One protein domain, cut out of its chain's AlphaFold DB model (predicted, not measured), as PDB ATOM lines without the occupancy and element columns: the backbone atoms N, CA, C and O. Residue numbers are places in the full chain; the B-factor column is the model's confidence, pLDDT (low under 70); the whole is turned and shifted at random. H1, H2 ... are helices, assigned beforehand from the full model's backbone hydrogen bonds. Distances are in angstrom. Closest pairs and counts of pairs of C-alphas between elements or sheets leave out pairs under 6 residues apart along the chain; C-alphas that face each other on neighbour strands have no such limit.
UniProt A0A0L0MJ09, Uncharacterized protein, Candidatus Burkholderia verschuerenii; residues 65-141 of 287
ATOM      1  N   SER A  65      55.277 -29.306  -6.697       57.53
ATOM      2  CA  SER A  65      56.544 -29.061  -6.008       57.53
ATOM      3  C   SER A  65      56.282 -28.715  -4.545       57.53
ATOM      4  O   SER A  65      55.291 -28.044  -4.239       57.53
ATOM      5  N   ASP A  66      57.193 -29.102  -3.651       58.31
ATOM      6  CA  ASP A  66      57.112 -28.760  -2.225       58.31
ATOM      7  C   ASP A  66      56.881 -27.261  -2.004       58.31
ATOM      8  O   ASP A  66      56.153 -26.872  -1.100       58.31
ATOM      9  N   SER A  67      57.367 -26.409  -2.910       57.84
ATOM     10  CA  SER A  67      57.132 -24.962  -2.878       57.84
ATOM     11  C   SER A  67      55.661 -24.534  -3.029       57.84
ATOM     12  O   SER A  67      55.278 -23.486  -2.505       57.84
ATOM     13  N   ILE A  68      54.812 -25.306  -3.723       62.09
ATOM     14  CA  ILE A  68      53.367 -25.038  -3.828       62.09
ATOM     15  C   ILE A  68      52.675 -25.461  -2.534       62.09
ATOM     16  O   ILE A  68      51.869 -24.696  -2.003       62.09
ATOM     17  N   ILE A  69      53.027 -26.633  -1.996       62.53
ATOM     18  CA  ILE A  69      52.525 -27.111  -0.700       62.53
ATOM     19  C   ILE A  69      52.910 -26.115   0.396       62.53
ATOM     20  O   ILE A  69      52.073 -25.720   1.202       62.53
ATOM     21  N   GLU A  70      54.150 -25.637   0.379       63.06
ATOM     22  CA  GLU A  70      54.680 -24.685   1.345       63.06
ATOM     23  C   GLU A  70      54.039 -23.301   1.198       63.06
ATOM     24  O   GLU A  70      53.695 -22.689   2.206       63.06
ATOM     25  N   ARG A  71      53.758 -22.831  -0.029       63.97
ATOM     26  CA  ARG A  71      52.982 -21.597  -0.257       63.97
ATOM     27  C   ARG A  71      51.546 -21.709   0.232       63.97
ATOM     28  O   ARG A  71      51.079 -20.798   0.908       63.97
ATOM     29  N   VAL A  72      50.855 -22.806  -0.073       62.91
ATOM     30  CA  VAL A  72      49.482 -23.042   0.404       62.91
ATOM     31  C   VAL A  72      49.474 -23.150   1.930       62.91
ATOM     32  O   VAL A  72      48.653 -22.511   2.586       62.91
ATOM     33  N   ALA A  73      50.442 -23.856   2.515       63.69
ATOM     34  CA  ALA A  73      50.603 -23.952   3.959       63.69
ATOM     35  C   ALA A  73      50.963 -22.600   4.596       63.69
ATOM     36  O   ALA A  73      50.486 -22.311   5.687       63.69
ATOM     37  N   ALA A  74      51.774 -21.761   3.947       65.75
ATOM     38  CA  ALA A  74      52.110 -20.415   4.418       65.75
ATOM     39  C   ALA A  74      50.905 -19.469   4.335       65.75
ATOM     40  O   ALA A  74      50.676 -18.667   5.239       65.75
ATOM     41  N   GLN A  75      50.095 -19.593   3.285       61.91
ATOM     42  CA  GLN A  75      48.890 -18.795   3.090       61.91
ATOM     43  C   GLN A  75      47.801 -19.177   4.103       61.91
ATOM     44  O   GLN A  75      47.182 -18.295   4.699       61.91
ATOM     45  N   LEU A  76      47.643 -20.476   4.388       58.25
ATOM     46  CA  LEU A  76      46.794 -20.986   5.472       58.25
ATOM     47  C   LEU A  76      47.322 -20.602   6.867       58.25
ATOM     48  O   LEU A  76      46.522 -20.377   7.770       58.25
ATOM     49  N   ARG A  77      48.648 -20.475   7.030       61.09
ATOM     50  CA  ARG A  77      49.322 -20.026   8.264       61.09
ATOM     51  C   ARG A  77      49.415 -18.509   8.423       61.09
ATOM     52  O   ARG A  77      50.016 -18.054   9.397       61.09
ATOM     53  N   SER A  78      48.851 -17.706   7.517       63.72
ATOM     54  CA  SER A  78      48.813 -16.247   7.684       63.72
ATOM     55  C   SER A  78      47.800 -15.849   8.774       63.72
ATOM     56  O   SER A  78      46.720 -15.324   8.513       63.72
ATOM     57  N   HIS A  79      48.163 -16.130  10.028       59.28
ATOM     58  CA  HIS A  79      47.380 -15.887  11.243       59.28
ATOM     59  C   HIS A  79      46.953 -14.419  11.381       59.28
ATOM     60  O   HIS A  79      45.820 -14.141  11.763       59.28
ATOM     61  N   ASN A  80      47.784 -13.487  10.904       61.12
ATOM     62  CA  ASN A  80      47.569 -12.045  11.047       61.12
ATOM     63  C   ASN A  80      46.214 -11.543  10.513       61.12
ATOM     64  O   ASN A  80      45.631 -10.632  11.093       61.12
ATOM     65  N   VAL A  81      45.691 -12.113   9.419       67.00
ATOM     66  CA  VAL A  81      44.402 -11.666   8.847       67.00
ATOM     67  C   VAL A  81      43.219 -12.165   9.684       67.00
ATOM     68  O   VAL A  81      42.197 -11.486   9.790       67.00
ATOM     69  N   ILE A  82      43.352 -13.353  10.276       66.19
ATOM     70  CA  ILE A  82      42.328 -13.960  11.129       66.19
ATOM     71  C   ILE A  82      42.322 -13.271  12.496       66.19
ATOM     72  O   ILE A  82      41.245 -12.914  12.975       66.19
ATOM     73  N   ASP A  83      43.500 -13.000  13.055       67.50
ATOM     74  CA  ASP A  83      43.668 -12.315  14.338       67.50
ATOM     75  C   ASP A  83      43.102 -10.890  14.285       67.50
ATOM     76  O   ASP A  83      42.272 -10.526  15.117       67.50
ATOM     77  N   GLU A  84      43.415 -10.116  13.236       72.62
ATOM     78  CA  GLU A  84      42.831  -8.778  13.046       72.62
ATOM     79  C   GLU A  84      41.302  -8.805  12.900       72.62
ATOM     80  O   GLU A  84      40.604  -7.882  13.339       72.62
ATOM     81  N   ALA A  85      40.761  -9.811  12.205       71.88
ATOM     82  CA  ALA A  85      39.321  -9.933  11.999       71.88
ATOM     83  C   ALA A  85      38.606 -10.310  13.304       71.88
ATOM     84  O   ALA A  85      37.529  -9.776  13.590       71.88
ATOM     85  N   LEU A  86      39.216 -11.190  14.100       72.75
ATOM     86  CA  LEU A  86      38.738 -11.580  15.421       72.75
ATOM     87  C   LEU A  86      38.784 -10.412  16.395       72.75
ATOM     88  O   LEU A  86      37.769 -10.131  17.024       72.75
ATOM     89  N   GLU A  87      39.897  -9.686  16.463       76.69
ATOM     90  CA  GLU A  87      40.046  -8.529  17.344       76.69
ATOM     91  C   GLU A  87      38.994  -7.453  17.026       76.69
ATOM     92  O   GLU A  87      38.299  -6.952  17.917       76.69
ATOM     93  N   ARG A  88      38.779  -7.153  15.735       75.62
ATOM     94  CA  ARG A  88      37.722  -6.226  15.294       75.62
ATOM     95  C   ARG A  88      36.321  -6.715  15.665       75.62
ATOM     96  O   ARG A  88      35.501  -5.914  16.123       75.62
ATOM     97  N   ALA A  89      36.036  -8.003  15.480       73.31
ATOM     98  CA  ALA A  89      34.742  -8.582  15.822       73.31
ATOM     99  C   ALA A  89      34.499  -8.582  17.340       73.31
ATOM    100  O   ALA A  89      33.395  -8.235  17.768       73.31
ATOM    101  N   ASN A  90      35.514  -8.913  18.143       77.81
ATOM    102  CA  ASN A  90      35.412  -8.960  19.600       77.81
ATOM    103  C   ASN A  90      35.159  -7.557  20.164       77.81
ATOM    104  O   ASN A  90      34.191  -7.347  20.894       77.81
ATOM    105  N   ASN A  91      35.927  -6.561  19.709       78.25
ATOM    106  CA  ASN A  91      35.743  -5.162  20.100       78.25
ATOM    107  C   ASN A  91      34.334  -4.630  19.771       78.25
ATOM    108  O   ASN A  91      33.728  -3.914  20.574       78.25
ATOM    109  N   ALA A  92      33.777  -5.000  18.613       75.38
ATOM    110  CA  ALA A  92      32.416  -4.620  18.236       75.38
ATOM    111  C   ALA A  92      31.351  -5.259  19.150       75.38
ATOM    112  O   ALA A  92      30.413  -4.570  19.565       75.38
ATOM    113  N   HIS A  93      31.507  -6.540  19.501       76.31
ATOM    114  CA  HIS A  93      30.575  -7.251  20.384       76.31
ATOM    115  C   HIS A  93      30.653  -6.750  21.827       76.31
ATOM    116  O   HIS A  93      29.610  -6.463  22.410       76.31
ATOM    117  N   VAL A  94      31.855  -6.561  22.380       78.50
ATOM    118  CA  VAL A  94      32.044  -6.012  23.735       78.50
ATOM    119  C   VAL A  94      31.370  -4.645  23.851       78.50
ATOM    120  O   VAL A  94      30.615  -4.397  24.792       78.50
ATOM    121  N   LYS A  95      31.552  -3.772  22.850       78.62
ATOM    122  CA  LYS A  95      30.907  -2.453  22.822       78.62
ATOM    123  C   LYS A  95      29.377  -2.548  22.789       78.62
ATOM    124  O   LYS A  95      28.713  -1.801  23.509       78.62
ATOM    125  N   ALA A  96      28.816  -3.445  21.977       78.31
ATOM    126  CA  ALA A  96      27.368  -3.641  21.880       78.31
ATOM    127  C   ALA A  96      26.770  -4.216  23.178       78.31
ATOM    128  O   ALA A  96      25.751  -3.723  23.658       78.31
ATOM    129  N   LEU A  97      27.432  -5.211  23.773       80.50
ATOM    130  CA  LEU A  97      26.999  -5.868  25.006       80.50
ATOM    131  C   LEU A  97      27.096  -4.933  26.220       80.50
ATOM    132  O   LEU A  97      26.178  -4.900  27.040       80.50
ATOM    133  N   ARG A  98      28.140  -4.097  26.295       85.00
ATOM    134  CA  ARG A  98      28.231  -3.027  27.300       85.00
ATOM    135  C   ARG A  98      27.088  -2.018  27.145       85.00
ATOM    136  O   ARG A  98      26.473  -1.634  28.134       85.00
ATOM    137  N   GLY A  99      26.744  -1.641  25.908       83.94
ATOM    138  CA  GLY A  99      25.588  -0.782  25.613       83.94
ATOM    139  C   GLY A  99      24.235  -1.382  26.027       83.94
ATOM    140  O   GLY A  99      23.293  -0.634  26.276       83.94
ATOM    141  N   ALA A 100      24.150  -2.709  26.149       86.62
ATOM    142  CA  ALA A 100      22.969  -3.432  26.623       86.62
ATOM    143  C   ALA A 100      22.901  -3.579  28.159       86.62
ATOM    144  O   ALA A 100      21.942  -4.156  28.670       86.62
ATOM    145  N   GLY A 101      23.886  -3.055  28.903       92.88
ATOM    146  CA  GLY A 101      23.878  -3.038  30.369       92.88
ATOM    147  C   GLY A 101      24.435  -4.297  31.043       92.88
ATOM    148  O   GLY A 101      24.160  -4.525  32.220       92.88
ATOM    149  N   LEU A 102      25.208  -5.120  30.328       92.56
ATOM    150  CA  LEU A 102      25.934  -6.240  30.936       92.56
ATOM    151  C   LEU A 102      27.043  -5.736  31.872       92.56
ATOM    152  O   LEU A 102      27.734  -4.764  31.570       92.56
ATOM    153  N   ASN A 103      27.209  -6.419  33.009       93.94
ATOM    154  CA  ASN A 103      28.273  -6.138  33.973       93.94
ATOM    155  C   ASN A 103      29.644  -6.517  33.383       93.94
ATOM    156  O   ASN A 103      29.762  -7.524  32.687       93.94
ATOM    157  N   GLU A 104      30.675  -5.737  33.703       88.62
ATOM    158  CA  GLU A 104      32.049  -5.915  33.233       88.62
ATOM    159  C   GLU A 104      32.601  -7.314  33.539       88.62
ATOM    160  O   GLU A 104      33.182  -7.945  32.665       88.62
ATOM    161  N   SER A 105      32.304  -7.875  34.714       86.44
ATOM    162  CA  SER A 105      32.741  -9.234  35.069       86.44
ATOM    163  C   SER A 105      32.106 -10.328  34.200       86.44
ATOM    164  O   SER A 105      32.712 -11.374  33.971       86.44
ATOM    165  N   VAL A 106      30.900 -10.095  33.669       85.50
ATOM    166  CA  VAL A 106      30.265 -11.004  32.700       85.50
ATOM    167  C   VAL A 106      30.895 -10.835  31.315       85.50
ATOM    168  O   VAL A 106      31.057 -11.821  30.599       85.50
ATOM    169  N   LEU A 107      31.274  -9.609  30.942       81.62
ATOM    170  CA  LEU A 107      31.960  -9.331  29.678       81.62
ATOM    171  C   LEU A 107      33.358  -9.958  29.642       81.62
ATOM    172  O   LEU A 107      33.685 -10.608  28.654       81.62
ATOM    173  N   GLU A 108      34.136  -9.843  30.720       83.06
ATOM    174  CA  GLU A 108      35.462 -10.468  30.847       83.06
ATOM    175  C   GLU A 108      35.380 -11.997  30.737       83.06
ATOM    176  O   GLU A 108      36.160 -12.618  30.012       83.06
ATOM    177  N   LEU A 109      34.389 -12.615  31.392       83.62
ATOM    178  CA  LEU A 109      34.178 -14.061  31.313       83.62
ATOM    179  C   LEU A 109      33.805 -14.507  29.890       83.62
ATOM    180  O   LEU A 109      34.326 -15.508  29.399       83.62
ATOM    181  N   LEU A 110      32.911 -13.769  29.220       79.00
ATOM    182  CA  LEU A 110      32.528 -14.052  27.835       79.00
ATOM    183  C   LEU A 110      33.711 -13.883  26.881       79.00
ATOM    184  O   LEU A 110      33.891 -14.714  25.993       79.00
ATOM    185  N   GLN A 111      34.524 -12.847  27.079       81.19
ATOM    186  CA  GLN A 111      35.717 -12.609  26.278       81.19
ATOM    187  C   GLN A 111      36.725 -13.755  26.431       81.19
ATOM    188  O   GLN A 111      37.124 -14.341  25.427       81.19
ATOM    189  N   SER A 112      37.046 -14.145  27.668       78.38
ATOM    190  CA  SER A 112      37.960 -15.261  27.947       78.38
ATOM    191  C   SER A 112      37.459 -16.590  27.360       78.38
ATOM    192  O   SER A 112      38.238 -17.371  26.802       78.38
ATOM    193  N   TRP A 113      36.146 -16.845  27.413       79.06
ATOM    194  CA  TRP A 113      35.552 -18.031  26.794       79.06
ATOM    195  C   TRP A 113      35.660 -18.011  25.262       79.06
ATOM    196  O   TRP A 113      36.001 -19.032  24.661       79.06
ATOM    197  N   VAL A 114      35.403 -16.863  24.623       80.06
ATOM    198  CA  VAL A 114      35.543 -16.707  23.165       80.06
ATOM    199  C   VAL A 114      36.995 -16.906  22.736       80.06
ATOM    200  O   VAL A 114      37.233 -17.654  21.790       80.06
ATOM    201  N   GLU A 115      37.951 -16.300  23.441       78.94
ATOM    202  CA  GLU A 115      39.389 -16.457  23.179       78.94
ATOM    203  C   GLU A 115      39.797 -17.935  23.253       78.94
ATOM    204  O   GLU A 115      40.320 -18.483  22.282       78.94
ATOM    205  N   THR A 116      39.406 -18.637  24.323       76.75
ATOM    206  CA  THR A 116      39.684 -20.076  24.489       76.75
ATOM    207  C   THR A 116      39.077 -20.923  23.358       76.75
ATOM    208  O   THR A 116      39.704 -21.850  22.836       76.75
ATOM    209  N   MET A 117      37.838 -20.622  22.951       76.69
ATOM    210  CA  MET A 117      37.152 -21.337  21.865       76.69
ATOM    211  C   MET A 117      37.815 -21.106  20.503       76.69
ATOM    212  O   MET A 117      37.841 -22.012  19.665       76.69
ATOM    213  N   VAL A 118      38.328 -19.900  20.267       77.31
ATOM    214  CA  VAL A 118      39.063 -19.541  19.052       77.31
ATOM    215  C   VAL A 118      40.400 -20.271  19.008       77.31
ATOM    216  O   VAL A 118      40.670 -20.947  18.015       77.31
ATOM    217  N   GLU A 119      41.183 -20.217  20.088       76.56
ATOM    218  CA  GLU A 119      42.464 -20.926  20.200       76.56
ATOM    219  C   GLU A 119      42.290 -22.430  19.966       76.56
ATOM    220  O   GLU A 119      42.980 -23.023  19.138       76.56
ATOM    221  N   THR A 120      41.284 -23.037  20.604       77.56
ATOM    222  CA  THR A 120      40.979 -24.467  20.433       77.56
ATOM    223  C   THR A 120      40.675 -24.810  18.970       77.56
ATOM    224  O   THR A 120      41.159 -25.815  18.445       77.56
ATOM    225  N   ARG A 121      39.896 -23.970  18.273       74.31
ATOM    226  CA  ARG A 121      39.570 -24.180  16.851       74.31
ATOM    227  C   ARG A 121      40.769 -23.977  15.929       74.31
ATOM    228  O   ARG A 121      40.853 -24.670  14.916       74.31
ATOM    229  N   LEU A 122      41.668 -23.047  16.249       74.50
ATOM    230  CA  LEU A 122      42.902 -22.835  15.490       74.50
ATOM    231  C   LEU A 122      43.822 -24.052  15.597       74.50
ATOM    232  O   LEU A 122      44.243 -24.575  14.567       74.50
ATOM    233  N   VAL A 123      44.033 -24.567  16.812       74.38
ATOM    234  CA  VAL A 123      44.814 -25.794  17.038       74.38
ATOM    235  C   VAL A 123      44.203 -26.974  16.284       74.38
ATOM    236  O   VAL A 123      44.909 -27.698  15.585       74.38
ATOM    237  N   GLN A 124      42.879 -27.145  16.354       75.12
ATOM    238  CA  GLN A 124      42.205 -28.224  15.633       75.12
ATOM    239  C   GLN A 124      42.384 -28.106  14.112       75.12
ATOM    240  O   GLN A 124      42.692 -29.099  13.454       75.12
ATOM    241  N   ARG A 125      42.265 -26.894  13.554       73.19
ATOM    242  CA  ARG A 125      42.543 -26.655  12.131       73.19
ATOM    243  C   ARG A 125      43.986 -26.954  11.758       73.19
ATOM    244  O   ARG A 125      44.218 -27.499  10.686       73.19
ATOM    245  N   GLN A 126      44.945 -26.599  12.608       71.62
ATOM    246  CA  GLN A 126      46.353 -26.869  12.340       71.62
ATOM    247  C   GLN A 126      46.616 -28.378  12.239       71.62
ATOM    248  O   GLN A 126      47.236 -28.822  11.277       71.62
ATOM    249  N   ILE A 127      46.042 -29.167  13.154       75.19
ATOM    250  CA  ILE A 127      46.122 -30.634  13.119       75.19
ATOM    251  C   ILE A 127      45.468 -31.196  11.846       75.19
ATOM    252  O   ILE A 127      46.002 -32.114  11.226       75.19
ATOM    253  N   GLU A 128      44.311 -30.666  11.441       70.06
ATOM    254  CA  GLU A 128      43.638 -31.088  10.205       70.06
ATOM    255  C   GLU A 128      44.495 -30.799   8.966       70.06
ATOM    256  O   GLU A 128      44.620 -31.663   8.099       70.06
ATOM    257  N   VAL A 129      45.126 -29.624   8.897       70.88
ATOM    258  CA  VAL A 129      46.029 -29.255   7.796       70.88
ATOM    259  C   VAL A 129      47.270 -30.148   7.771       70.88
ATOM    260  O   VAL A 129      47.652 -30.608   6.699       70.88
ATOM    261  N   GLU A 130      47.881 -30.439   8.919       70.69
ATOM    262  CA  GLU A 130      49.046 -31.332   8.997       70.69
ATOM    263  C   GLU A 130      48.710 -32.752   8.526       70.69
ATOM    264  O   GLU A 130      49.404 -33.288   7.663       70.69
ATOM    265  N   ARG A 131      47.585 -33.320   8.984       73.75
ATOM    266  CA  ARG A 131      47.111 -34.642   8.526       73.75
ATOM    267  C   ARG A 131      46.851 -34.682   7.029       73.75
ATOM    268  O   ARG A 131      47.123 -35.678   6.367       73.75
ATOM    269  N   VAL A 132      46.297 -33.602   6.494       69.50
ATOM    270  CA  VAL A 132      46.082 -33.468   5.058       69.50
ATOM    271  C   VAL A 132      47.412 -33.463   4.315       69.50
ATOM    272  O   VAL A 132      47.539 -34.176   3.326       69.50
ATOM    273  N   ILE A 133      48.389 -32.673   4.768       70.19
ATOM    274  CA  ILE A 133      49.713 -32.608   4.138       70.19
ATOM    275  C   ILE A 133      50.363 -33.995   4.140       70.19
ATOM    276  O   ILE A 133      50.909 -34.400   3.116       70.19
ATOM    277  N   GLU A 134      50.251 -34.745   5.239       71.00
ATOM    278  CA  GLU A 134      50.717 -36.134   5.309       71.00
ATOM    279  C   GLU A 134      50.001 -37.037   4.300       71.00
ATOM    280  O   GLU A 134      50.668 -37.685   3.499       71.00
ATOM    281  N   CYS A 135      48.664 -37.024   4.242       69.38
ATOM    282  CA  CYS A 135      47.921 -37.819   3.258       69.38
ATOM    283  C   CYS A 135      48.272 -37.453   1.810       69.38
ATOM    284  O   CYS A 135      48.377 -38.338   0.964       69.38
ATOM    285  N   VAL A 136      48.450 -36.164   1.503       66.19
ATOM    286  CA  VAL A 136      48.871 -35.724   0.166       66.19
ATOM    287  C   VAL A 136      50.277 -36.231  -0.135       66.19
ATOM    288  O   VAL A 136      50.501 -36.761  -1.219       66.19
ATOM    289  N   ARG A 137      51.205 -36.148   0.822       64.69
ATOM    290  CA  ARG A 137      52.568 -36.673   0.676       64.69
ATOM    291  C   ARG A 137      52.584 -38.190   0.459       64.69
ATOM    292  O   ARG A 137      53.365 -38.664  -0.356       64.69
ATOM    293  N   GLU A 138      51.723 -38.939   1.146       68.69
ATOM    294  CA  GLU A 138      51.586 -40.394   0.981       68.69
ATOM    295  C   GLU A 138      50.936 -40.790  -0.353       68.69
ATOM    296  O   GLU A 138      51.276 -41.825  -0.926       68.69
ATOM    297  N   GLN A 139      49.987 -39.989  -0.849       58.75
ATOM    298  CA  GLN A 139      49.269 -40.257  -2.100       58.75
ATOM    299  C   GLN A 139      49.981 -39.722  -3.339       58.75
ATOM    300  O   GLN A 139      49.695 -40.187  -4.446       58.75
ATOM    301  N   MET A 140      50.887 -38.755  -3.188       55.88
ATOM    302  CA  MET A 140      51.756 -38.360  -4.281       55.88
ATOM    303  C   MET A 140      52.624 -39.568  -4.632       55.88
ATOM    304  O   MET A 140      53.369 -40.047  -3.776       55.88
ATOM    305  N   PRO A 141      52.542 -40.092  -5.871       50.53
ATOM    306  CA  PRO A 141      53.487 -41.099  -6.302       50.53
ATOM    307  C   PRO A 141      54.860 -40.458  -6.150       50.53
ATOM    308  O   PRO A 141      55.163 -39.496  -6.860       50.53
TER     309      PRO A 141
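This is residues 65 to 141 of the 287 residues of an uncharacterized protein of Candidatus Burkholderia verschuerenii (UniProt A0A0L0MJ09). This is a long, thin helical hairpin: H1 and then H2 follow one another along one side, and the single long helix H3 folds back beside them for the length of the rod. The 77 printed residues hold three named helices, H1, H2, H3 in that order, all helix in class. The whole is extended, with a radius of gyration of the C-alphas of 18.0 A and spans of 61 by 18 by 12 A.

Start at H1, residues 66 to 76, which meets H2, residues 79 to 99, only through their tight link. H1 is close to but not clearly touching H3, residues 104 to 139; their closest C-alphas, Ile 69 and Ile 133, are 7.8 A apart, and they run opposite ways at a shallow tilt of 15 degrees. H2 and H3 form a hairpin and touch, H2 with residues 90 to 98 alone and H3 with residues 104 to 111 alone; look at their closest C-alphas, Val 94 and Leu 107, 6.8 A apart. They run opposite ways at a shallow tilt of 24 degrees. In H1, H2 and H3 every O i to N i+4 pair is within hydrogen-bond range.

Find C-alpha 66 at (57.112, -28.760, -2.225), where H1 begins its 15.0 A. H2 covers 30.2 A. H3 runs 52.2 A from C-alpha 104 at (32.049, -5.915, 33.233) to C-alpha 139 at (49.269, -40.257, -2.100).

The C-alphas farthest apart, Gly 101 and Pro 141, are 60.6 A apart. The printed part has no cut, and both links are tight. Mean pLDDT of the printed part is 72.8; residues 65 to 83, 132 and 135 to 141 are under 70.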